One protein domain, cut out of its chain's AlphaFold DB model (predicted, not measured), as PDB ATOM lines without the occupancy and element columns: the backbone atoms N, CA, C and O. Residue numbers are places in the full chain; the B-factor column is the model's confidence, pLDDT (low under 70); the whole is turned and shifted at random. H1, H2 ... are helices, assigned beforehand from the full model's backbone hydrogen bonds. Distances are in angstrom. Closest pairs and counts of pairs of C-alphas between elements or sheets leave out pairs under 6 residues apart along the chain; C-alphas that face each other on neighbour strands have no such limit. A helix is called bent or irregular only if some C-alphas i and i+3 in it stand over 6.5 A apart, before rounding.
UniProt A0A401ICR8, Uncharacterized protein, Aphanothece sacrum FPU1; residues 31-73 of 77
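This is residues 31 to 73 of the 77 residues of an uncharacterized protein of Aphanothece sacrum FPU1 (UniProt A0A401ICR8). What does the model look like? It is a lopsided helical hairpin: short helix H1 folds back beside the first part of long helix H2, whose residues 61 to 73 stick out alone and make much of the rod's length. What is its make-up? The printed part has 43 residues, 38 of them in two named helices, H1 then H2 along the chain; there is no named strand, and the class is all helix. How compact is it? It is only just loose, close to extended, with a radius of gyration of the C-alphas of 13.7 A and spans of 45 by 14 by 7 A.

Where is H1? It holds residues 31 to 40, 14.3 A from first to last C-alpha, and begins at C-alpha 31 (120.685, 143.259, 139.689). Where is H2? It holds residues 46 to 73, 41.5 A long, and ends at C-alpha 73 (105.446, 129.553, 157.994). It is irregular: C-alphas 47 and 50 are 7.3 A apart.

How do H1 and H2 stand? They form a helical hairpin and run opposite ways at a shallow tilt of 29 degrees. Where do they touch? H2 touches H1 with residues 46 to 56 alone; the closest C-alphas, of Ser 31 and Thr 56, are 5.4 A apart. What do their backbones show? Every O i to N i+4 pair is within hydrogen-bond range in H1, and 22 of 24 are in H2.

How large is it? The two C-alphas farthest apart, of Pro 43 and Trp 73, are 45.3 A apart. Is it unbroken and confident? The printed part has no cut, the link from H1 to H2 is tight, and no printed residue is under 70 in pLDDT.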
ATOM      1  N   SER A  31     119.281 143.275 139.263       98.38
ATOM      2  CA  SER A  31     120.685 143.259 139.689       98.38
ATOM      3  C   SER A  31     121.509 142.198 138.952       98.38
ATOM      4  O   SER A  31     122.675 142.431 138.646       98.38
ATOM      5  N   LYS A  32     120.894 141.056 138.606       98.62
ATOM      6  CA  LYS A  32     121.510 140.034 137.755       98.62
ATOM      7  C   LYS A  32     121.840 140.568 136.359       98.62
ATOM      8  O   LYS A  32     122.910 140.258 135.850       98.62
ATOM      9  N   MET A  33     120.921 141.311 135.739       98.69
ATOM     10  CA  MET A  33     121.149 141.889 134.410       98.69
ATOM     11  C   MET A  33     122.196 142.995 134.465       98.69
ATOM     12  O   MET A  33     123.122 142.980 133.672       98.69
ATOM     13  N   ASP A  34     122.140 143.861 135.475       98.50
ATOM     14  CA  ASP A  34     123.145 144.910 135.654       98.50
ATOM     15  C   ASP A  34     124.563 144.324 135.806       98.50
ATOM     16  O   ASP A  34     125.520 144.840 135.238       98.50
ATOM     17  N   LEU A  35     124.714 143.227 136.565       98.69
ATOM     18  CA  LEU A  35     126.004 142.541 136.715       98.69
ATOM     19  C   LEU A  35     126.448 141.844 135.419       98.69
ATOM     20  O   LEU A  35     127.639 141.824 135.118       98.69
ATOM     21  N   HIS A  36     125.505 141.261 134.672       98.75
ATOM     22  CA  HIS A  36     125.762 140.669 133.359       98.75
ATOM     23  C   HIS A  36     126.304 141.721 132.386       98.75
ATOM     24  O   HIS A  36     127.377 141.529 131.820       98.75
ATOM     25  N   ASP A  37     125.612 142.849 132.265       98.50
ATOM     26  CA  ASP A  37     125.968 143.921 131.337       98.50
ATOM     27  C   ASP A  37     127.308 144.567 131.725       98.50
ATOM     28  O   ASP A  37     128.145 144.835 130.861       98.50
ATOM     29  N   LEU A  38     127.572 144.732 133.030       98.44
ATOM     30  CA  LEU A  38     128.878 145.169 133.532       98.44
ATOM     31  C   LEU A  38     130.004 144.206 133.119       98.44
ATOM     32  O   LEU A  38     131.073 144.647 132.703       98.44
ATOM     33  N   ALA A  39     129.778 142.894 133.230       98.44
ATOM     34  CA  ALA A  39     130.774 141.889 132.869       98.44
ATOM     35  C   ALA A  39     131.028 141.831 131.353       98.44
ATOM     36  O   ALA A  39     132.175 141.647 130.942       98.44
ATOM     37  N   GLU A  40     129.993 142.017 130.525       98.56
ATOM     38  CA  GLU A  40     130.139 142.114 129.067       98.56
ATOM     39  C   GLU A  40     130.923 143.366 128.635       98.56
ATOM     40  O   GLU A  40     131.652 143.321 127.644       98.56
ATOM     41  N   GLY A  41     130.809 144.471 129.383       98.06
ATOM     42  CA  GLY A  41     131.422 145.766 129.061       98.06
ATOM     43  C   GLY A  41     132.904 145.934 129.425       98.06
ATOM     44  O   GLY A  41     133.492 146.983 129.129       98.06
ATOM     45  N   LEU A  42     133.529 144.936 130.057       97.88
ATOM     46  CA  LEU A  42     134.917 145.031 130.519       97.88
ATOM     47  C   LEU A  42     135.907 145.314 129.362       97.88
ATOM     48  O   LEU A  42     135.765 144.760 128.271       97.88
ATOM     49  N   PRO A  43     136.947 146.152 129.583       98.12
ATOM     50  CA  PRO A  43     137.422 146.651 130.877       98.12
ATOM     51  C   PRO A  43     136.710 147.917 131.385       98.12
ATOM     52  O   PRO A  43     137.139 148.471 132.392       98.12
ATOM     53  N   THR A  44     135.669 148.404 130.708       98.31
ATOM     54  CA  THR A  44     134.904 149.577 131.163       98.31
ATOM     55  C   THR A  44     134.307 149.314 132.550       98.31
ATOM     56  O   THR A  44     133.820 148.217 132.806       98.31
ATOM     57  N   ASP A  45     134.374 150.306 133.442       97.81
ATOM     58  CA  ASP A  45     133.798 150.282 134.798       97.81
ATOM     59  C   ASP A  45     134.241 149.107 135.698       97.81
ATOM     60  O   ASP A  45     133.552 148.765 136.668       97.81
ATOM     61  N   TYR A  46     135.403 148.497 135.426       98.38
ATOM     62  CA  TYR A  46     135.913 147.348 136.187       98.38
ATOM     63  C   TYR A  46     136.055 147.630 137.693       98.38
ATOM     64  O   TYR A  46     135.964 146.707 138.506       98.38
ATOM     65  N   GLU A  47     136.239 148.892 138.089       98.50
ATOM     66  CA  GLU A  47     136.316 149.320 139.486       98.50
ATOM     67  C   GLU A  47     135.018 149.045 140.262       98.50
ATOM     68  O   GLU A  47     135.049 148.855 141.479       98.50
ATOM     69  N   THR A  48     133.879 148.981 139.567       98.06
ATOM     70  CA  THR A  48     132.555 148.755 140.169       98.06
ATOM     71  C   THR A  48     132.201 147.274 140.320       98.06
ATOM     72  O   THR A  48     131.223 146.937 140.990       98.06
ATOM     73  N   LEU A  49     133.012 146.365 139.762       98.31
ATOM     74  CA  LEU A  49     132.716 144.931 139.685       98.31
ATOM     75  C   LEU A  49     132.444 144.300 141.052       98.31
ATOM     76  O   LEU A  49     131.475 143.558 141.211       98.31
ATOM     77  N   LEU A  50     133.270 144.615 142.054       98.50
ATOM     78  CA  LEU A  50     133.090 144.083 143.406       98.50
ATOM     79  C   LEU A  50     131.816 144.616 144.065       98.50
ATOM     80  O   LEU A  50     131.103 143.857 144.719       98.50
ATOM     81  N   GLU A  51     131.508 145.899 143.876       98.38
ATOM     82  CA  GLU A  51     130.300 146.509 144.428       98.38
ATOM     83  C   GLU A  51     129.045 145.891 143.804       98.38
ATOM     84  O   GLU A  51     128.122 145.501 144.523       98.38
ATOM     85  N   GLN A  52     129.019 145.759 142.476       98.31
ATOM     86  CA  GLN A  52     127.862 145.216 141.779       98.31
ATOM     87  C   GLN A  52     127.665 143.731 142.097       98.31
ATOM     88  O   GLN A  52     126.547 143.319 142.405       98.31
ATOM     89  N   ALA A  53     128.746 142.946 142.143       98.69
ATOM     90  CA  ALA A  53     128.690 141.548 142.560       98.69
ATOM     91  C   ALA A  53     128.185 141.392 144.003       98.69
ATOM     92  O   ALA A  53     127.340 140.532 144.267       98.69
ATOM     93  N   GLN A  54     128.646 142.239 144.931       98.62
ATOM     94  CA  GLN A  54     128.196 142.214 146.323       98.62
ATOM     95  C   GLN A  54     126.703 142.549 146.438       98.62
ATOM     96  O   GLN A  54     125.966 141.821 147.104       98.62
ATOM     97  N   LYS A  55     126.228 143.585 145.733       98.31
ATOM     98  CA  LYS A  55     124.797 143.935 145.677       98.31
ATOM     99  C   LYS A  55     123.950 142.780 145.145       98.31
ATOM    100  O   LYS A  55     122.917 142.457 145.736       98.31
ATOM    101  N   THR A  56     124.390 142.140 144.060       98.69
ATOM    102  CA  THR A  56     123.699 140.978 143.487       98.69
ATOM    103  C   THR A  56     123.678 139.810 144.470       98.69
ATOM    104  O   THR A  56     122.634 139.194 144.678       98.69
ATOM    105  N   TYR A  57     124.793 139.516 145.134       98.69
ATOM    106  CA  TYR A  57     124.840 138.464 146.144       98.69
ATOM    107  C   TYR A  57     123.877 138.737 147.307       98.69
ATOM    108  O   TYR A  57     123.078 137.865 147.658       98.69
ATOM    109  N   ASP A  58     123.911 139.940 147.880       98.44
ATOM    110  CA  ASP A  58     123.112 140.277 149.059       98.44
ATOM    111  C   ASP A  58     121.610 140.170 148.787       98.44
ATOM    112  O   ASP A  58     120.870 139.640 149.622       98.44
ATOM    113  N   ILE A  59     121.154 140.588 147.601       98.19
ATOM    114  CA  ILE A  59     119.733 140.508 147.255       98.19
ATOM    115  C   ILE A  59     119.263 139.069 147.020       98.19
ATOM    116  O   ILE A  59     118.173 138.698 147.462       98.19
ATOM    117  N   TYR A  60     120.087 138.230 146.385       98.62
ATOM    118  CA  TYR A  60     119.771 136.810 146.221       98.62
ATOM    119  C   TYR A  60     119.796 136.067 147.555       98.62
ATOM    120  O   TYR A  60     118.932 135.222 147.797       98.62
ATOM    121  N   ARG A  61     120.730 136.414 148.445       98.38
ATOM    122  CA  ARG A  61     120.799 135.862 149.798       98.38
ATOM    123  C   ARG A  61     119.562 136.224 150.618       98.38
ATOM    124  O   ARG A  61     118.987 135.342 151.251       98.38
ATOM    125  N   GLU A  62     119.130 137.486 150.607       97.25
ATOM    126  CA  GLU A  62     117.891 137.887 151.289       97.25
ATOM    127  C   GLU A  62     116.673 137.162 150.694       97.25
ATOM    128  O   GLU A  62     115.818 136.674 151.434       97.25
ATOM    129  N   LEU A  63     116.605 137.033 149.365       97.94
ATOM    130  CA  LEU A  63     115.514 136.330 148.691       97.94
ATOM    131  C   LEU A  63     115.426 134.857 149.098       97.94
ATOM    132  O   LEU A  63     114.321 134.358 149.322       97.94
ATOM    133  N   ASP A  64     116.560 134.169 149.197       98.06
ATOM    134  CA  ASP A  64     116.627 132.785 149.668       98.06
ATOM    135  C   ASP A  64     116.149 132.660 151.123       98.06
ATOM    136  O   ASP A  64     115.247 131.874 151.416       98.06
ATOM    137  N   GLN A  65     116.650 133.517 152.016       97.31
ATOM    138  CA  GLN A  65     116.246 133.533 153.425       97.31
ATOM    139  C   GLN A  65     114.734 133.739 153.600       97.31
ATOM    140  O   GLN A  65     114.095 133.018 154.367       97.31
ATOM    141  N   LEU A  66     114.135 134.681 152.864       96.19
ATOM    142  CA  LEU A  66     112.694 134.935 152.945       96.19
ATOM    143  C   LEU A  66     111.866 133.780 152.370       96.19
ATOM    144  O   LEU A  66     110.812 133.464 152.915       96.19
ATOM    145  N   LYS A  67     112.330 133.120 151.301       97.06
ATOM    146  CA  LYS A  67     111.664 131.923 150.758       97.06
ATOM    147  C   LYS A  67     111.695 130.760 151.746       97.06
ATOM    148  O   LYS A  67     110.692 130.062 151.884       97.06
ATOM    149  N   GLN A  68     112.813 130.566 152.443       96.62
ATOM    150  CA  GLN A  68     112.924 129.559 153.499       96.62
ATOM    151  C   GLN A  68     111.976 129.868 154.661       96.62
ATOM    152  O   GLN A  68     111.252 128.978 155.105       96.62
ATOM    153  N   GLN A  69     111.911 131.129 155.095       93.69
ATOM    154  CA  GLN A  69     110.973 131.564 156.130       93.69
ATOM    155  C   GLN A  69     109.514 131.359 155.702       93.69
ATOM    156  O   GLN A  69     108.715 130.853 156.484       93.69
ATOM    157  N   LEU A  70     109.169 131.696 154.454       95.44
ATOM    158  CA  LEU A  70     107.821 131.486 153.927       95.44
ATOM    159  C   LEU A  70     107.434 130.008 153.973       95.44
ATOM    160  O   LEU A  70     106.355 129.687 154.456       95.44
ATOM    161  N   LYS A  71     108.331 129.121 153.530       95.69
ATOM    162  CA  LYS A  71     108.099 127.676 153.573       95.69
ATOM    163  C   LYS A  71     107.834 127.191 155.002       95.69
ATOM    164  O   LYS A  71     106.871 126.471 155.229       95.69
ATOM    165  N   GLN A  72     108.650 127.620 155.965       93.75
ATOM    166  CA  GLN A  72     108.466 127.267 157.379       93.75
ATOM    167  C   GLN A  72     107.121 127.761 157.928       93.75
ATOM    168  O   GLN A  72     106.451 127.054 158.679       93.75
ATOM    169  N   TRP A  73     106.712 128.974 157.555       93.81
ATOM    170  CA  TRP A  73     105.446 129.553 157.994       93.81
ATOM    171  C   TRP A  73     104.232 128.844 157.391       93.81
ATOM    172  O   TRP A  73     103.261 128.617 158.105       93.81
TER     173      TRP A  73